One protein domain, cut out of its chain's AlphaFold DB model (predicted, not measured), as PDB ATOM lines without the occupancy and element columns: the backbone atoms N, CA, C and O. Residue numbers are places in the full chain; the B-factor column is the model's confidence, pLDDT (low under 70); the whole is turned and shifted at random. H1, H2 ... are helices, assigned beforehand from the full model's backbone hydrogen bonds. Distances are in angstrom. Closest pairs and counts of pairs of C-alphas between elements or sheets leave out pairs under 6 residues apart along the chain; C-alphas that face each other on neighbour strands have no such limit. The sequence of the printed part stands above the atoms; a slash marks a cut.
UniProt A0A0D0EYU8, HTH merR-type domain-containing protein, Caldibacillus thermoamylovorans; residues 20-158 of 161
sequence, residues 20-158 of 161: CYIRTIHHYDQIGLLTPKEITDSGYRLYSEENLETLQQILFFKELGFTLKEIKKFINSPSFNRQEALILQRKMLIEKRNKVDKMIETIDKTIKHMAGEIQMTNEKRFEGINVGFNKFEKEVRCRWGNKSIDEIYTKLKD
ATOM      1  N   CYS A  20      68.222  71.735  58.346       51.94
ATOM      2  CA  CYS A  20      68.095  72.091  59.765       51.94
ATOM      3  C   CYS A  20      69.019  73.245  60.196       51.94
ATOM      4  O   CYS A  20      68.668  74.018  61.086       51.94
ATOM      5  N   TYR A  21      70.170  73.405  59.547       64.81
ATOM      6  CA  TYR A  21      71.169  74.410  59.889       64.81
ATOM      7  C   TYR A  21      70.770  75.811  59.428       64.81
ATOM      8  O   TYR A  21      71.026  76.785  60.128       64.81
ATOM      9  N   ILE A  22      70.047  75.907  58.306       71.44
ATOM     10  CA  ILE A  22      69.553  77.175  57.753       71.44
ATOM     11  C   ILE A  22      68.597  77.857  58.743       71.44
ATOM     12  O   ILE A  22      68.748  79.041  59.037       71.44
ATOM     13  N   ARG A  23      67.650  77.108  59.331       75.38
ATOM     14  CA  ARG A  23      66.740  77.650  60.360       75.38
ATOM     15  C   ARG A  23      67.489  78.104  61.612       75.38
ATOM     16  O   ARG A  23      67.142  79.135  62.181       75.38
ATOM     17  N   THR A  24      68.511  77.360  62.024       80.69
ATOM     18  CA  THR A  24      69.328  77.691  63.199       80.69
ATOM     19  C   THR A  24      70.155  78.954  62.976       80.69
ATOM     20  O   THR A  24      70.162  79.830  63.836       80.69
ATOM     21  N   ILE A  25      70.785  79.101  61.809       81.00
ATOM     22  CA  ILE A  25      71.512  80.322  61.451       81.00
ATOM     23  C   ILE A  25      70.559  81.520  61.381       81.00
ATOM     24  O   ILE A  25      70.864  82.565  61.946       81.00
ATOM     25  N   HIS A  26      69.387  81.370  60.755       81.25
ATOM     26  CA  HIS A  26      68.385  82.439  60.727       81.25
ATOM     27  C   HIS A  26      67.929  82.834  62.132       81.25
ATOM     28  O   HIS A  26      67.772  84.017  62.417       81.25
ATOM     29  N   HIS A  27      67.754  81.866  63.032       84.38
ATOM     30  CA  HIS A  27      67.458  82.161  64.427       84.38
ATOM     31  C   HIS A  27      68.604  82.927  65.105       84.38
ATOM     32  O   HIS A  27      68.348  83.873  65.846       84.38
ATOM     33  N   TYR A  28      69.863  82.560  64.842       88.38
ATOM     34  CA  TYR A  28      71.034  83.255  65.389       88.38
ATOM     35  C   TYR A  28      71.172  84.686  64.867       88.38
ATOM     36  O   TYR A  28      71.534  85.570  65.641       88.38
ATOM     37  N   ASP A  29      70.832  84.926  63.604       84.38
ATOM     38  CA  ASP A  29      70.729  86.266  63.024       84.38
ATOM     39  C   ASP A  29      69.622  87.083  63.708       84.38
ATOM     40  O   ASP A  29      69.876  88.165  64.231       84.38
ATOM     41  N   GLN A  30      68.418  86.517  63.851       84.62
ATOM     42  CA  GLN A  30      67.283  87.177  64.518       84.62
ATOM     43  C   GLN A  30      67.583  87.604  65.960       84.62
ATOM     44  O   GLN A  30      67.143  88.665  66.401       84.62
ATOM     45  N   ILE A  31      68.328  86.793  66.716       84.56
ATOM     46  CA  ILE A  31      68.731  87.137  68.088       84.56
ATOM     47  C   ILE A  31      70.015  87.982  68.133       84.56
ATOM     48  O   ILE A  31      70.499  88.290  69.226       84.56
ATOM     49  N   GLY A  32      70.583  88.353  66.981       82.88
ATOM     50  CA  GLY A  32      71.815  89.132  66.841       82.88
ATOM     51  C   GLY A  32      73.043  88.445  67.436       82.88
ATOM     52  O   GLY A  32      73.884  89.108  68.037       82.88
ATOM     53  N   LEU A  33      73.081  87.113  67.390       85.81
ATOM     54  CA  LEU A  33      74.216  86.293  67.816       85.81
ATOM     55  C   LEU A  33      75.191  86.042  66.657       85.81
ATOM     56  O   LEU A  33      76.393  85.953  66.887       85.81
ATOM     57  N   LEU A  34      74.682  85.933  65.429       86.38
ATOM     58  CA  LEU A  34      75.494  85.796  64.225       86.38
ATOM     59  C   LEU A  34      74.870  86.603  63.087       86.38
ATOM     60  O   LEU A  34      73.926  86.146  62.448       86.38
ATOM     61  N   THR A  35      75.414  87.786  62.830       84.12
ATOM     62  CA  THR A  35      74.931  88.687  61.779       84.12
ATOM     63  C   THR A  35      75.670  88.431  60.467       84.12
ATOM     64  O   THR A  35      76.902  88.375  60.492       84.12
ATOM     65  N   PRO A  36      74.972  88.275  59.328       85.81
ATOM     66  CA  PRO A  36      75.627  88.129  58.032       85.81
ATOM     67  C   PRO A  36      76.460  89.371  57.705       85.81
ATOM     68  O   PRO A  36      76.161  90.472  58.171       85.81
ATOM     69  N   LYS A  37      77.503  89.193  56.891       86.56
ATOM     70  CA  LYS A  37      78.324  90.308  56.409       86.56
ATOM     71  C   LYS A  37      77.523  91.212  55.476       86.56
ATOM     72  O   LYS A  37      77.688  92.426  55.508       86.56
ATOM     73  N   GLU A  38      76.673  90.610  54.654       84.94
ATOM     74  CA  GLU A  38      75.881  91.313  53.657       84.94
ATOM     75  C   GLU A  38      74.528  90.626  53.468       84.94
ATOM     76  O   GLU A  38      74.391  89.407  53.629       84.94
ATOM     77  N   ILE A  39      73.524  91.426  53.126       84.12
ATOM     78  CA  ILE A  39      72.228  90.953  52.653       84.12
ATOM     79  C   ILE A  39      72.080  91.485  51.232       84.12
ATOM     80  O   ILE A  39      72.141  92.695  51.030       84.12
ATOM     81  N   THR A  40      71.922  90.591  50.260       84.44
ATOM     82  CA  THR A  40      71.746  90.974  48.856       84.44
ATOM     83  C   THR A  40      70.384  91.630  48.641       84.44
ATOM     84  O   THR A  40      69.440  91.370  49.390       84.44
ATOM     85  N   ASP A  41      70.232  92.394  47.558       81.12
ATOM     86  CA  ASP A  41      68.957  93.034  47.186       81.12
ATOM     87  C   ASP A  41      67.803  92.029  47.009       81.12
ATOM     88  O   ASP A  41      66.635  92.336  47.236       81.12
ATOM     89  N   SER A  42      68.135  90.789  46.647       81.25
ATOM     90  CA  SER A  42      67.197  89.669  46.526       81.25
ATOM     91  C   SER A  42      66.870  88.974  47.859       81.25
ATOM     92  O   SER A  42      66.138  87.985  47.872       81.25
ATOM     93  N   GLY A  43      67.416  89.451  48.981       78.19
ATOM     94  CA  GLY A  43      67.164  88.934  50.328       78.19
ATOM     95  C   GLY A  43      68.017  87.731  50.743       78.19
ATOM     96  O   GLY A  43      67.713  87.101  51.762       78.19
ATOM     97  N   TYR A  44      69.077  87.389  49.998       79.12
ATOM     98  CA  TYR A  44      70.014  86.341  50.413       79.12
ATOM     99  C   TYR A  44      70.994  86.877  51.455       79.12
ATOM    100  O   TYR A  44      71.520  87.977  51.331       79.12
ATOM    101  N   ARG A  45      71.267  86.071  52.482       82.69
ATOM    102  CA  ARG A  45      72.258  86.382  53.518       82.69
ATOM    103  C   ARG A  45      73.605  85.793  53.128       82.69
ATOM    104  O   ARG A  45      73.708  84.581  52.944       82.69
ATOM    105  N   LEU A  46      74.628  86.634  53.056       83.62
ATOM    106  CA  LEU A  46      75.998  86.231  52.769       83.62
ATOM    107  C   LEU A  46      76.814  86.239  54.065       83.62
ATOM    108  O   LEU A  46      76.995  87.271  54.714       83.62
ATOM    109  N   TYR A  47      77.301  85.060  54.447       82.94
ATOM    110  CA  TYR A  47      78.170  84.873  55.606       82.94
ATOM    111  C   TYR A  47      79.627  84.824  55.145       82.94
ATOM    112  O   TYR A  47      79.958  84.090  54.216       82.94
ATOM    113  N   SER A  48      80.489  85.613  55.784       86.75
ATOM    114  CA  SER A  48      81.930  85.615  55.525       86.75
ATOM    115  C   SER A  48      82.640  84.452  56.222       86.75
ATOM    116  O   SER A  48      82.059  83.772  57.070       86.75
ATOM    117  N   GLU A  49      83.930  84.274  55.931       84.38
ATOM    118  CA  GLU A  49      84.772  83.321  56.664       84.38
ATOM    119  C   GLU A  49      84.771  83.618  58.172       84.38
ATOM    120  O   GLU A  49      84.529  82.718  58.965       84.38
ATOM    121  N   GLU A  50      84.892  84.889  58.575       84.44
ATOM    122  CA  GLU A  50      84.822  85.321  59.983       84.44
ATOM    123  C   GLU A  50      83.480  84.966  60.652       84.44
ATOM    124  O   GLU A  50      83.419  84.641  61.847       84.44
ATOM    125  N   ASN A  51      82.381  84.989  59.889       85.44
ATOM    126  CA  ASN A  51      81.086  84.537  60.383       85.44
ATOM    127  C   ASN A  51      81.064  83.022  60.611       85.44
ATOM    128  O   ASN A  51      80.575  82.580  61.652       85.44
ATOM    129  N   LEU A  52      81.585  82.228  59.673       85.69
ATOM    130  CA  LEU A  52      81.675  80.766  59.818       85.69
ATOM    131  C   LEU A  52      82.552  80.386  61.008       85.69
ATOM    132  O   LEU A  52      82.216  79.533  61.831       85.69
ATOM    133  N   GLU A  53      83.643  81.108  61.141       85.62
ATOM    134  CA  GLU A  53      84.536  81.074  62.265       85.62
ATOM    135  C   GLU A  53      83.784  81.354  63.588       85.62
ATOM    136  O   GLU A  53      83.915  80.610  64.564       85.62
ATOM    137  N   THR A  54      82.996  82.419  63.676       86.75
ATOM    138  CA  THR A  54      82.204  82.746  64.880       86.75
ATOM    139  C   THR A  54      81.138  81.687  65.165       86.75
ATOM    140  O   THR A  54      80.936  81.279  66.310       86.75
ATOM    141  N   LEU A  55      80.504  81.170  64.119       87.75
ATOM    142  CA  LEU A  55      79.527  80.095  64.199       87.75
ATOM    143  C   LEU A  55      80.128  78.819  64.797       87.75
ATOM    144  O   LEU A  55      79.509  78.208  65.668       87.75
ATOM    145  N   GLN A  56      81.362  78.467  64.434       87.50
ATOM    146  CA  GLN A  56      82.085  77.358  65.055       87.50
ATOM    147  C   GLN A  56      82.216  77.537  66.582       87.50
ATOM    148  O   GLN A  56      81.957  76.596  67.334       87.50
ATOM    149  N   GLN A  57      82.552  78.745  67.055       86.31
ATOM    150  CA  GLN A  57      82.640  79.047  68.495       86.31
ATOM    151  C   GLN A  57      81.295  78.855  69.200       86.31
ATOM    152  O   GLN A  57      81.225  78.242  70.268       86.31
ATOM    153  N   ILE A  58      80.222  79.365  68.590       88.56
ATOM    154  CA  ILE A  58      78.859  79.255  69.121       88.56
ATOM    155  C   ILE A  58      78.481  77.785  69.302       88.56
ATOM    156  O   ILE A  58      77.959  77.409  70.351       88.56
ATOM    157  N   LEU A  59      78.765  76.948  68.302       87.31
ATOM    158  CA  LEU A  59      78.441  75.525  68.342       87.31
ATOM    159  C   LEU A  59      79.221  74.788  69.437       87.31
ATOM    160  O   LEU A  59      78.622  74.008  70.175       87.31
ATOM    161  N   PHE A  60      80.513  75.080  69.619       86.69
ATOM    162  CA  PHE A  60      81.282  74.476  70.710       86.69
ATOM    163  C   PHE A  60      80.753  74.868  72.086       86.69
ATOM    164  O   PHE A  60      80.568  74.002  72.942       86.69
ATOM    165  N   PHE A  61      80.450  76.148  72.314       86.00
ATOM    166  CA  PHE A  61      79.841  76.553  73.579       86.00
ATOM    167  C   PHE A  61      78.454  75.930  73.777       86.00
ATOM    168  O   PHE A  61      78.109  75.534  74.893       86.00
ATOM    169  N   LYS A  62      77.669  75.773  72.707       86.69
ATOM    170  CA  LYS A  62      76.367  75.112  72.781       86.69
ATOM    171  C   LYS A  62      76.496  73.646  73.210       86.69
ATOM    172  O   LYS A  62      75.775  73.223  74.110       86.69
ATOM    173  N   GLU A  63      77.451  72.910  72.644       86.06
ATOM    174  CA  GLU A  63      77.768  71.521  73.022       86.06
ATOM    175  C   GLU A  63      78.301  71.382  74.457       86.06
ATOM    176  O   GLU A  63      78.132  70.352  75.121       86.06
ATOM    177  N   LEU A  64      78.935  72.436  74.965       83.88
ATOM    178  CA  LEU A  64      79.399  72.532  76.348       83.88
ATOM    179  C   LEU A  64      78.291  72.932  77.339       83.88
ATOM    180  O   LEU A  64      78.553  73.009  78.540       83.88
ATOM    181  N   GLY A  65      77.060  73.132  76.857       83.25
ATOM    182  CA  GLY A  65      75.875  73.373  77.678       83.25
ATOM    183  C   GLY A  65      75.569  74.844  77.954       83.25
ATOM    184  O   GLY A  65      74.670  75.125  78.743       83.25
ATOM    185  N   PHE A  66      76.265  75.787  77.314       85.06
ATOM    186  CA  PHE A  66      75.973  77.211  77.481       85.06
ATOM    187  C   PHE A  66      74.694  77.620  76.746       85.06
ATOM    188  O   PHE A  66      74.345  77.116  75.670       85.06
ATOM    189  N   THR A  67      73.984  78.584  77.322       88.06
ATOM    190  CA  THR A  67      72.801  79.179  76.699       88.06
ATOM    191  C   THR A  67      73.200  80.186  75.620       88.06
ATOM    192  O   THR A  67      74.230  80.849  75.714       88.06
ATOM    193  N   LEU A  68      72.346  80.385  74.608       87.31
ATOM    194  CA  LEU A  68      72.608  81.367  73.542       87.31
ATOM    195  C   LEU A  68      72.803  82.792  74.093       87.31
ATOM    196  O   LEU A  68      73.575  83.571  73.540       87.31
ATOM    197  N   LYS A  69      72.143  83.121  75.213       85.88
ATOM    198  CA  LYS A  69      72.294  84.412  75.900       85.88
ATOM    199  C   LYS A  69      73.690  84.593  76.501       85.88
ATOM    200  O   LYS A  69      74.233  85.688  76.428       85.88
ATOM    201  N   GLU A  70      74.256  83.547  77.102       83.69
ATOM    202  CA  GLU A  70      75.624  83.574  77.637       83.69
ATOM    203  C   GLU A  70      76.645  83.661  76.506       83.69
ATOM    204  O   GLU A  70      77.515  84.525  76.532       83.69
ATOM    205  N   ILE A  71      76.468  82.843  75.465       87.56
ATOM    206  CA  ILE A  71      77.352  82.824  74.294       87.56
ATOM    207  C   ILE A  71      77.411  84.206  73.635       87.56
ATOM    208  O   ILE A  71      78.501  84.706  73.362       87.56
ATOM    209  N   LYS A  72      76.256  84.867  73.459       86.19
ATOM    210  CA  LYS A  72      76.188  86.232  72.917       86.19
ATOM    211  C   LYS A  72      77.018  87.221  73.738       86.19
ATOM    212  O   LYS A  72      77.678  88.084  73.172       86.19
ATOM    213  N   LYS A  73      76.995  87.105  75.069       83.38
ATOM    214  CA  LYS A  73      77.777  87.980  75.954       83.38
ATOM    215  C   LYS A  73      79.275  87.727  75.830       83.38
ATOM    216  O   LYS A  73      80.030  88.689  75.820       83.38
ATOM    217  N   PHE A  74      79.692  86.466  75.713       82.69
ATOM    218  CA  PHE A  74      81.109  86.125  75.595       82.69
ATOM    219  C   PHE A  74      81.706  86.644  74.293       82.69
ATOM    220  O   PHE A  74      82.738  87.298  74.330       82.69
ATOM    221  N   ILE A  75      81.030  86.402  73.168       83.00
ATOM    222  CA  ILE A  75      81.528  86.777  71.837       83.00
ATOM    223  C   ILE A  75      81.540  88.299  71.649       83.00
ATOM    224  O   ILE A  75      82.447  88.827  71.018       83.00
ATOM    225  N   ASN A  76      80.581  89.013  72.246       82.88
ATOM    226  CA  ASN A  76      80.521  90.476  72.178       82.88
ATOM    227  C   ASN A  76      81.382  91.174  73.247       82.88
ATOM    228  O   ASN A  76      81.340  92.400  73.353       82.88
ATOM    229  N   SER A  77      82.121  90.428  74.076       82.75
ATOM    230  CA  SER A  77      83.007  91.032  75.072       82.75
ATOM    231  C   SER A  77      84.212  91.681  74.378       82.75
ATOM    232  O   SER A  77      84.853  91.025  73.559       82.75
ATOM    233  N   PRO A  78      84.610  92.915  74.736       79.31
ATOM    234  CA  PRO A  78      85.807  93.547  74.171       79.31
ATOM    235  C   PRO A  78      87.104  92.796  74.518       79.31
ATOM    236  O   PRO A  78      88.111  92.951  73.838       79.31
ATOM    237  N   SER A  79      87.084  91.966  75.565       79.31
ATOM    238  CA  SER A  79      88.190  91.084  75.957       79.31
ATOM    239  C   SER A  79      88.138  89.699  75.301       79.31
ATOM    240  O   SER A  79      88.910  88.811  75.673       79.31
ATOM    241  N   PHE A  80      87.203  89.464  74.377       80.81
ATOM    242  CA  PHE A  80      87.060  88.168  73.731       80.81
ATOM    243  C   PHE A  80      88.246  87.898  72.804       80.81
ATOM    244  O   PHE A  80      88.431  88.558  71.784       80.81
ATOM    245  N   ASN A  81      89.036  86.883  73.150       83.94
ATOM    246  CA  ASN A  81      90.075  86.352  72.284       83.94
ATOM    247  C   ASN A  81      89.653  84.968  71.778       83.94
ATOM    248  O   ASN A  81      89.459  84.027  72.550       83.94
ATOM    249  N   ARG A  82      89.544  84.846  70.457       81.44
ATOM    250  CA  ARG A  82      89.088  83.637  69.767       81.44
ATOM    251  C   ARG A  82      89.982  82.421  70.025       81.44
ATOM    252  O   ARG A  82      89.482  81.320  70.247       81.44
ATOM    253  N   GLN A  83      91.299  82.613  70.011       84.19
ATOM    254  CA  GLN A  83      92.257  81.536  70.250       84.19
ATOM    255  C   GLN A  83      92.197  81.064  71.707       84.19
ATOM    256  O   GLN A  83      92.192  79.860  71.965       84.19
ATOM    257  N   GLU A  84      92.080  81.988  72.663       83.25
ATOM    258  CA  GLU A  84      91.883  81.627  74.071       83.25
ATOM    259  C   GLU A  84      90.566  80.881  74.301       83.25
ATOM    260  O   GLU A  84      90.543  79.894  75.043       83.25
ATOM    261  N   ALA A  85      89.486  81.307  73.638       83.94
ATOM    262  CA  ALA A  85      88.197  80.628  73.689       83.94
ATOM    263  C   ALA A  85      88.305  79.176  73.198       83.94
ATOM    264  O   ALA A  85      87.838  78.274  73.893       83.94
ATOM    265  N   LEU A  86      88.999  78.924  72.080       85.38
ATOM    266  CA  LEU A  86      89.259  77.568  71.574       85.38
ATOM    267  C   LEU A  86      90.077  76.718  72.550       85.38
ATOM    268  O   LEU A  86      89.754  75.551  72.782       85.38
ATOM    269  N   ILE A  87      91.132  77.284  73.143       86.06
ATOM    270  CA  ILE A  87      91.957  76.577  74.132       86.06
ATOM    271  C   ILE A  87      91.103  76.178  75.340       86.06
ATOM    272  O   ILE A  87      91.206  75.048  75.826       86.06
ATOM    273  N   LEU A  88      90.241  77.080  75.813       83.88
ATOM    274  CA  LEU A  88      89.346  76.806  76.929       83.88
ATOM    275  C   LEU A  88      88.282  75.767  76.561       83.88
ATOM    276  O   LEU A  88      88.124  74.790  77.287       83.88
ATOM    277  N   GLN A  89      87.622  75.906  75.411       83.56
ATOM    278  CA  GLN A  89      86.667  74.920  74.900       83.56
ATOM    279  C   GLN A  89      87.300  73.530  74.797       83.56
ATOM    280  O   GLN A  89      86.705  72.551  75.244       83.56
ATOM    281  N   ARG A  90      88.539  73.431  74.297       88.88
ATOM    282  CA  ARG A  90      89.282  72.166  74.247       88.88
ATOM    283  C   ARG A  90      89.477  71.566  75.640       88.88
ATOM    284  O   ARG A  90      89.254  70.370  75.813       88.88
ATOM    285  N   LYS A  91      89.867  72.369  76.637       87.00
ATOM    286  CA  LYS A  91      89.986  71.903  78.034       87.00
ATOM    287  C   LYS A  91      88.646  71.390  78.566       87.00
ATOM    288  O   LYS A  91      88.592  70.306  79.139       87.00
ATOM    289  N   MET A  92      87.562  72.119  78.312       84.75
ATOM    290  CA  MET A  92      86.215  71.727  78.732       84.75
ATOM    291  C   MET A  92      85.747  70.424  78.070       84.75
ATOM    292  O   MET A  92      85.146  69.580  78.734       84.75
ATOM    293  N   LEU A  93      86.053  70.230  76.784       86.94
ATOM    294  CA  LEU A  93      85.742  68.999  76.054       86.94
ATOM    295  C   LEU A  93      86.533  67.800  76.580       86.94
ATOM    296  O   LEU A  93      85.963  66.723  76.726       86.94
ATOM    297  N   ILE A  94      87.816  67.977  76.913       89.31
ATOM    298  CA  ILE A  94      88.631  66.921  77.537       89.31
ATOM    299  C   ILE A  94      88.021  66.493  78.872       89.31
ATOM    300  O   ILE A  94      87.914  65.306  79.150       89.31
ATOM    301  N   GLU A  95      87.566  67.443  79.678       85.31
ATOM    302  CA  GLU A  95      86.936  67.154  80.967       85.31
ATOM    303  C   GLU A  95      85.566  66.487  80.802       85.31
ATOM    304  O   GLU A  95      85.243  65.549  81.529       85.31
ATOM    305  N   LYS A  96      84.781  66.901  79.798       85.69
ATOM    306  CA  LYS A  96      83.539  66.212  79.416       85.69
ATOM    307  C   LYS A  96      83.823  64.770  78.989       85.69
ATOM    308  O   LYS A  96      83.128  63.873  79.453       85.69
ATOM    309  N   ARG A  97      84.864  64.536  78.181       90.00
ATOM    310  CA  ARG A  97      85.313  63.192  77.789       90.00
ATOM    311  C   ARG A  97      85.696  62.363  79.013       90.00
ATOM    312  O   ARG A  97      85.119  61.309  79.209       90.00
ATOM    313  N   ASN A  98      86.555  62.883  79.890       88.69
ATOM    314  CA  ASN A  98      86.969  62.172  81.103       88.69
ATOM    315  C   ASN A  98      85.768  61.808  82.001       88.69
ATOM    316  O   ASN A  98      85.758  60.753  82.629       88.69
ATOM    317  N   LYS A  99      84.741  62.670  82.078       86.06
ATOM    318  CA  LYS A  99      83.483  62.352  82.777       86.06
ATOM    319  C   LYS A  99      82.725  61.211  82.097       86.06
ATOM    320  O   LYS A  99      82.252  60.316  82.789       86.06
ATOM    321  N   VAL A 100      82.609  61.239  80.769       88.75
ATOM    322  CA  VAL A 100      81.977  60.163  79.992       88.75
ATOM    323  C   VAL A 100      82.728  58.845  80.173       88.75
ATOM    324  O   VAL A 100      82.089  57.842  80.470       88.75
ATOM    325  N   ASP A 101      84.058  58.859  80.115       91.38
ATOM    326  CA  ASP A 101      84.892  57.669  80.313       91.38
ATOM    327  C   ASP A 101      84.656  57.040  81.698       91.38
ATOM    328  O   ASP A 101      84.466  55.831  81.810       91.38
ATOM    329  N   LYS A 102      84.557  57.857  82.757       88.38
ATOM    330  CA  LYS A 102      84.208  57.378  84.109       88.38
ATOM    331  C   LYS A 102      82.799  56.791  84.196       88.38
ATOM    332  O   LYS A 102      82.577  55.840  84.944       88.38
ATOM    333  N   MET A 103      81.835  57.356  83.469       87.25
ATOM    334  CA  MET A 103      80.481  56.797  83.410       87.25
ATOM    335  C   MET A 103      80.483  55.440  82.704       87.25
ATOM    336  O   MET A 103      79.858  54.512  83.210       87.25
ATOM    337  N   ILE A 104      81.222  55.304  81.599       91.88
ATOM    338  CA  ILE A 104      81.402  54.029  80.891       91.88
ATOM    339  C   ILE A 104      82.031  52.990  81.828       91.88
ATOM    340  O   ILE A 104      81.460  51.922  82.015       91.88
ATOM    341  N   GLU A 105      83.123  53.335  82.516       91.12
ATOM    342  CA  GLU A 105      83.771  52.432  83.479       91.12
ATOM    343  C   GLU A 105      82.809  51.989  84.599       91.12
ATOM    344  O   GLU A 105      82.813  50.835  85.035       91.12
ATOM    345  N   THR A 106      81.959  52.904  85.068       88.62
ATOM    346  CA  THR A 106      80.944  52.606  86.089       88.62
ATOM    347  C   THR A 106      79.880  51.644  85.556       88.62
ATOM    348  O   THR A 106      79.486  50.710  86.261       88.62
ATOM    349  N   ILE A 107      79.437  51.830  84.309       90.25
ATOM    350  CA  ILE A 107      78.507  50.922  83.626       90.25
ATOM    351  C   ILE A 107      79.137  49.532  83.492       90.25
ATOM    352  O   ILE A 107      78.508  48.553  83.890       90.25
ATOM    353  N   ASP A 108      80.390  49.438  83.048       92.25
ATOM    354  CA  ASP A 108      81.097  48.163  82.887       92.25
ATOM    355  C   ASP A 108      81.216  47.402  84.215       92.25
ATOM    356  O   ASP A 108      80.938  46.202  84.288       92.25
ATOM    357  N   LYS A 109      81.574  48.097  85.302       90.38
ATOM    358  CA  LYS A 109      81.594  47.512  86.655       90.38
ATOM    359  C   LYS A 109      80.201  47.066  87.099       90.38
ATOM    360  O   LYS A 109      80.063  46.009  87.711       90.38
ATOM    361  N   THR A 110      79.167  47.838  86.775       88.12
ATOM    362  CA  THR A 110      77.779  47.489  87.103       88.12
ATOM    363  C   THR A 110      77.335  46.222  86.378       88.12
ATOM    364  O   THR A 110      76.772  45.339  87.020       88.12
ATOM    365  N   ILE A 111      77.660  46.084  85.090       91.88
ATOM    366  CA  ILE A 111      77.375  44.879  84.298       91.88
ATOM    367  C   ILE A 111      78.055  43.654  84.926       91.88
ATOM    368  O   ILE A 111      77.385  42.659  85.197       91.88
ATOM    369  N   LYS A 112      79.353  43.746  85.250       92.94
ATOM    370  CA  LYS A 112      80.095  42.651  85.907       92.94
ATOM    371  C   LYS A 112      79.521  42.285  87.273       92.94
ATOM    372  O   LYS A 112      79.464  41.114  87.634       92.94
ATOM    373  N   HIS A 113      79.081  43.281  88.042       90.94
ATOM    374  CA  HIS A 113      78.456  43.039  89.337       90.94
ATOM    375  C   HIS A 113      77.114  42.313  89.197       90.94
ATOM    376  O   HIS A 113      76.852  41.368  89.935       90.94
ATOM    377  N   MET A 114      76.290  42.710  88.223       87.56
ATOM    378  CA  MET A 114      75.024  42.034  87.920       87.56
ATOM    379  C   MET A 114      75.227  40.601  87.416       87.56
ATOM    380  O   MET A 114      74.418  39.734  87.729       87.56
ATOM    381  N   ALA A 115      76.316  40.341  86.687       92.56
ATOM    382  CA  ALA A 115      76.716  38.998  86.267       92.56
ATOM    383  C   ALA A 115      77.278  38.132  87.417       92.56
ATOM    384  O   ALA A 115      77.538  36.948  87.223       92.56
ATOM    385  N   GLY A 116      77.473  38.703  88.613       90.75
ATOM    386  CA  GLY A 116      78.057  38.014  89.766       90.75
ATOM    387  C   GLY A 116      79.583  37.879  89.719       90.75
ATOM    388  O   GLY A 116      80.158  37.247  90.601       90.75
ATOM    389  N   GLU A 117      80.252  38.488  88.735       90.25
ATOM    390  CA  GLU A 117      81.710  38.411  88.556       90.25
ATOM    391  C   GLU A 117      82.475  39.258  89.580       90.25
ATOM    392  O   GLU A 117      83.599  38.926  89.956       90.25
ATOM    393  N   ILE A 118      81.881  40.369  90.033       88.25
ATOM    394  CA  ILE A 118      82.473  41.258  91.039       88.25
ATOM    395  C   ILE A 118      81.450  41.671  92.099       88.25
ATOM    396  O   ILE A 118      80.250  41.748  91.844       88.25
ATOM    397  N   GLN A 119      81.931  42.026  93.290       82.62
ATOM    398  CA  GLN A 119      81.125  42.709  94.301       82.62
ATOM    399  C   GLN A 119      81.378  44.214  94.237       82.62
ATOM    400  O   GLN A 119      82.525  44.666  94.223       82.62
ATOM    401  N   MET A 120      80.305  45.000  94.189       79.31
ATOM    402  CA  MET A 120      80.372  46.455  94.095       79.31
ATOM    403  C   MET A 120      79.525  47.085  95.200       79.31
ATOM    404  O   MET A 120      78.368  46.715  95.385       79.31
ATOM    405  N   THR A 121      80.102  48.042  95.930       83.56
ATOM    406  CA  THR A 121      79.395  48.768  96.993       83.56
ATOM    407  C   THR A 121      78.477  49.844  96.415       83.56
ATOM    408  O   THR A 121      78.629  50.258  95.261       83.56
ATOM    409  N   ASN A 122      77.529  50.326  97.222       77.00
ATOM    410  CA  ASN A 122      76.608  51.380  96.803       77.00
ATOM    411  C   ASN A 122      77.335  52.686  96.468       77.00
ATOM    412  O   ASN A 122      76.940  53.369  95.535       77.00
ATOM    413  N   GLU A 123      78.433  53.005  97.146       75.81
ATOM    414  CA  GLU A 123      79.225  54.208  96.871       75.81
ATOM    415  C   GLU A 123      79.858  54.142  95.471       75.81
ATOM    416  O   GLU A 123      79.775  55.099  94.701       75.81
ATOM    417  N   LYS A 124      80.409  52.979  95.095       77.19
ATOM    418  CA  LYS A 124      81.027  52.757  93.775       77.19
ATOM    419  C   LYS A 124      80.023  52.806  92.620       77.19
ATOM    420  O   LYS A 124      80.408  53.148  91.507       77.19
ATOM    421  N   ARG A 125      78.738  52.519  92.874       72.06
ATOM    422  CA  ARG A 125      77.662  52.623  91.864       72.06
ATOM    423  C   ARG A 125      77.442  54.053  91.369       72.06
ATOM    424  O   ARG A 125      76.985  54.236  90.246       72.06
ATOM    425  N   PHE A 126      77.757  55.054  92.191       76.12
ATOM    426  CA  PHE A 126      77.484  56.462  91.888       76.12
ATOM    427  C   PHE A 126      78.748  57.299  91.646       76.12
ATOM    428  O   PHE A 126      78.635  58.471  91.299       76.12
ATOM    429  N   GLU A 127      79.946  56.716  91.761       75.75
ATOM    430  CA  GLU A 127      81.228  57.429  91.630       75.75
ATOM    431  C   GLU A 127      81.394  58.144  90.272       75.75
ATOM    432  O   GLU A 127      81.873  59.280  90.213       75.75
ATOM    433  N   GLY A 128      80.955  57.518  89.174       67.19
ATOM    434  CA  GLY A 128      80.983  58.115  87.834       67.19
ATOM    435  C   GLY A 128      79.863  59.123  87.555       67.19
ATOM    436  O   GLY A 128      79.949  59.883  86.590       67.19
ATOM    437  N   ILE A 129      78.817  59.166  88.387       67.69
ATOM    438  CA  ILE A 129      77.600  59.955  88.160       67.69
ATOM    439  C   ILE A 129      77.697  61.257  88.962       67.69
ATOM    440  O   ILE A 129      77.065  61.441  89.999       67.69
ATOM    441  N   ASN A 130      78.511  62.199  88.486       60.44
ATOM    442  CA  ASN A 130      78.574  63.526  89.093       60.44
ATOM    443  C   ASN A 130      77.456  64.429  88.534       60.44
ATOM    444  O   ASN A 130      77.619  65.090  87.505       60.44
ATOM    445  N   VAL A 131      76.306  64.439  89.217       53.81
ATOM    446  CA  VAL A 131      75.142  65.309  88.962       53.81
ATOM    447  C   VAL A 131      75.395  66.726  89.483       53.81
ATOM    448  O   VAL A 131      74.750  67.200  90.411       53.81
ATOM    449  N   GLY A 132      76.356  67.439  88.905       52.75
ATOM    450  CA  GLY A 132      76.470  68.860  89.208       52.75
ATOM    451  C   GLY A 132      77.792  69.499  88.841       52.75
ATOM    452  O   GLY A 132      78.869  68.995  89.129       52.75
ATOM    453  N   PHE A 133      77.670  70.686  88.261       47.81
ATOM    454  CA  PHE A 133      78.722  71.650  87.972       47.81
ATOM    455  C   PHE A 133      79.673  71.322  86.813       47.81
ATOM    456  O   PHE A 133      80.568  70.467  86.837       47.81
ATOM    457  N   ASN A 134      79.515  72.139  85.775       55.78
ATOM    458  CA  ASN A 134      80.568  72.442  84.831       55.78
ATOM    459  C   ASN A 134      81.606  73.323  85.556       55.78
ATOM    460  O   ASN A 134      81.374  74.504  85.796       55.78
ATOM    461  N   LYS A 135      82.746  72.740  85.952       57.03
ATOM    462  CA  LYS A 135      83.820  73.423  86.708       57.03
ATOM    463  C   LYS A 135      84.294  74.723  86.035       57.03
ATOM    464  O   LYS A 135      84.713  75.648  86.723       57.03
ATOM    465  N   PHE A 136      84.175  74.801  84.713       55.56
ATOM    466  CA  PHE A 136      84.621  75.934  83.906       55.56
ATOM    467  C   PHE A 136      83.553  77.002  83.715       55.56
ATOM    468  O   PHE A 136      83.874  78.086  83.246       55.56
ATOM    469  N   GLU A 137      82.303  76.749  84.106       60.22
ATOM    470  CA  GLU A 137      81.246  77.758  84.027       60.22
ATOM    471  C   GLU A 137      81.629  79.006  84.832       60.22
ATOM    472  O   GLU A 137      81.490  80.119  84.339       60.22
ATOM    473  N   LYS A 138      82.225  78.821  86.019       63.41
ATOM    474  CA  LYS A 138      82.767  79.923  86.827       63.41
ATOM    475  C   LYS A 138      83.936  80.635  86.144       63.41
ATOM    476  O   LYS A 138      83.976  81.853  86.154       63.41
ATOM    477  N   GLU A 139      84.865  79.901  85.531       65.38
ATOM    478  CA  GLU A 139      86.039  80.489  84.865       65.38
ATOM    479  C   GLU A 139      85.646  81.303  83.621       65.38
ATOM    480  O   GLU A 139      86.098  82.435  83.452       65.38
ATOM    481  N   VAL A 140      84.746  80.762  82.794       60.56
ATOM    482  CA  VAL A 140      84.185  81.434  81.612       60.56
ATOM    483  C   VAL A 140      83.402  82.683  82.032       60.56
ATOM    484  O   VAL A 140      83.556  83.746  81.429       60.56
ATOM    485  N   ARG A 141      82.610  82.588  83.107       64.69
ATOM    486  CA  ARG A 141      81.868  83.726  83.666       64.69
ATOM    487  C   ARG A 141      82.783  84.788  84.261       64.69
ATOM    488  O   ARG A 141      82.578  85.951  83.966       64.69
ATOM    489  N   CYS A 142      83.814  84.431  85.017       65.56
ATOM    490  CA  CYS A 142      84.753  85.413  85.566       65.56
ATOM    491  C   CYS A 142      85.540  86.149  84.476       65.56
ATOM    492  O   CYS A 142      85.849  87.325  84.641       65.56
ATOM    493  N   ARG A 143      85.884  85.465  83.376       63.78
ATOM    494  CA  ARG A 143      86.722  86.042  82.320       63.78
ATOM    495  C   ARG A 143      85.934  86.884  81.313       63.78
ATOM    496  O   ARG A 143      86.435  87.914  80.871       63.78
ATOM    497  N   TRP A 144      84.718  86.460  80.958       64.44
ATOM    498  CA  TRP A 144      83.928  87.083  79.883       64.44
ATOM    499  C   TRP A 144      82.461  87.367  80.251       64.44
ATOM    500  O   TRP A 144      81.710  87.909  79.441       64.44
ATOM    501  N   GLY A 145      82.019  87.014  81.458       53.19
ATOM    502  CA  GLY A 145      80.704  87.357  81.991       53.19
ATOM    503  C   GLY A 145      80.781  88.595  82.881       53.19
ATOM    504  O   GLY A 145      81.350  88.566  83.965       53.19
ATOM    505  N   ASN A 146      80.171  89.704  82.465       46.69
ATOM    506  CA  ASN A 146      79.978  90.838  83.373       46.69
ATOM    507  C   ASN A 146      79.172  90.417  84.624       46.69
ATOM    508  O   ASN A 146      78.272  89.574  84.531       46.69
ATOM    509  N   LYS A 147      79.456  91.075  85.762       49.75
ATOM    510  CA  LYS A 147      78.868  90.895  87.116       49.75
ATOM    511  C   LYS A 147      77.335  90.728  87.169       49.75
ATOM    512  O   LYS A 147      76.801  90.177  88.123       49.75
ATOM    513  N   SER A 148      76.619  91.157  86.133       43.66
ATOM    514  CA  SER A 148      75.156  91.142  86.024       43.66
ATOM    515  C   SER A 148      74.525  89.744  85.926       43.66
ATOM    516  O   SER A 148      73.313  89.618  86.071       43.66
ATOM    517  N   ILE A 149      75.292  88.684  85.641       43.03
ATOM    518  CA  ILE A 149      74.749  87.312  85.615       43.03
ATOM    519  C   ILE A 149      74.615  86.741  87.031       43.03
ATOM    520  O   ILE A 149      73.614  86.083  87.320       43.03
ATOM    521  N   ASP A 150      75.562  87.033  87.924       44.12
ATOM    522  CA  ASP A 150      75.534  86.525  89.298       44.12
ATOM    523  C   ASP A 150      74.302  87.040  90.062       44.12
ATOM    524  O   ASP A 150      73.660  86.281  90.786       44.12
ATOM    525  N   GLU A 151      73.867  88.276  89.803       43.75
ATOM    526  CA  GLU A 151      72.632  88.845  90.366       43.75
ATOM    527  C   GLU A 151      71.350  88.132  89.894       43.75
ATOM    528  O   GLU A 151      70.394  88.007  90.658       43.75
ATOM    529  N   ILE A 152      71.315  87.622  88.658       43.19
ATOM    530  CA  ILE A 152      70.145  86.915  88.104       43.19
ATOM    531  C   ILE A 152      70.051  85.493  88.675       43.19
ATOM    532  O   ILE A 152      68.964  85.039  89.029       43.19
ATOM    533  N   TYR A 153      71.182  84.795  88.808       43.00
ATOM    534  CA  TYR A 153      71.218  83.443  89.381       43.00
ATOM    535  C   TYR A 153      71.042  83.429  90.902       43.00
ATOM    536  O   TYR A 153      70.522  82.450  91.435       43.00
ATOM    537  N   THR A 154      71.417  84.512  91.591       44.34
ATOM    538  CA  THR A 154      71.116  84.689  93.019       44.34
ATOM    539  C   THR A 154      69.605  84.831  93.220       44.34
ATOM    540  O   THR A 154      69.031  84.110  94.024       44.34
ATOM    541  N   LYS A 155      68.927  85.624  92.377       41.34
ATOM    542  CA  LYS A 155      67.458  85.779  92.408       41.34
ATOM    543  C   LYS A 155      66.676  84.507  92.057       41.34
ATOM    544  O   LYS A 155      65.555  84.344  92.518       41.34
ATOM    545  N   LEU A 156      67.247  83.598  91.262       38.66
ATOM    546  CA  LEU A 156      66.616  82.310  90.927       38.66
ATOM    547  C   LEU A 156      66.793  81.233  92.012       38.66
ATOM    548  O   LEU A 156      66.072  80.238  91.991       38.66
ATOM    549  N   LYS A 157      67.733  81.412  92.949       40.78
ATOM    550  CA  LYS A 157      67.941  80.495  94.082       40.78
ATOM    551  C   LYS A 157      66.972  80.720  95.247       40.78
ATOM    552  O   LYS A 157      66.844  79.821  96.070       40.78
ATOM    553  N   ASP A 158      66.268  81.850  95.270       35.16
ATOM    554  CA  ASP A 158      65.350  82.241  96.348       35.16
ATOM    555  C   ASP A 158      63.866  81.952  96.046       35.16
ATOM    556  O   ASP A 158      62.984  82.581  96.624       35.16
TER     557      ASP A 158
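This is residues 20 to 158 of the 161 residues of the protein "HTH merR-type domain-containing protein" of Caldibacillus thermoamylovorans (UniProt A0A0D0EYU8). One long helix, H4, makes an arm, with a loose head of short helices, H2, H3 and H6, at its first end and the small H5 packed near its last. Past H5 the backbone folds back toward the head; H1 lies beyond H2, and residues 151 to 158, mostly in H7, stick out. The printed part has 139 residues with seven named helices, H1 to H7 in chain order, and no named strand: all helix, loose, radius of gyration of the C-alphas 20.4 A, spans 70 by 35 by 29 A.

H1, residues 20 to 30, touches no helix; it is only just apart from H2, residues 49 to 63, at 8.5 A. Between them residues 38 to 39 pair antiparallel with 45 to 46. H2, with residues 58 to 62 alone, touches H3, residues 68 to 75, at a steep tilt of 51 degrees, opposite ways; the closest C-alphas, of Ile 58 and Ile 71, are 6.5 A apart. H2 residues 57 to 61 touch residues 85 to 89 of H4, residues 82 to 114, at a shallow tilt of 32 degrees, the same way; the closest C-alphas, of Phe 60 and Gln 89, are 6.8 A apart. H5, residues 122 to 126, touches H4 residues 106 to 110; the closest C-alphas, of Thr 106 and Arg 125, are 6.6 A apart. H6, residues 137 to 144, is near H4 and close but not clearly touching H3, the closest C-alphas, of Phe 74 and Trp 144, being 5.2 A apart. H7, residues 148 to 157, touches no helix. Every O i to N i+4 pair is within hydrogen-bond range in H1, H2, H3, H4 and H6; in H7 5 of 6 are, in H5 0 of 1, beside 2 of 2 O i to N i+3 pairs.

H1 begins at C-alpha 20 (68.095, 72.091, 59.765). H2 is 21.4 A long. H4, 47.5 A long, ends at C-alpha 114 (75.024, 42.034, 87.920). H7 ends at C-alpha 157 (67.941, 80.495, 94.082).

The two C-alphas farthest apart, of Asp 41 and Gly 116, are 70.2 A apart. The printed part has no cut; the link from H1 to H2, 18 residues, is long. The model's pLDDT is under 70 at residues 20 to 21 and 128 to 158.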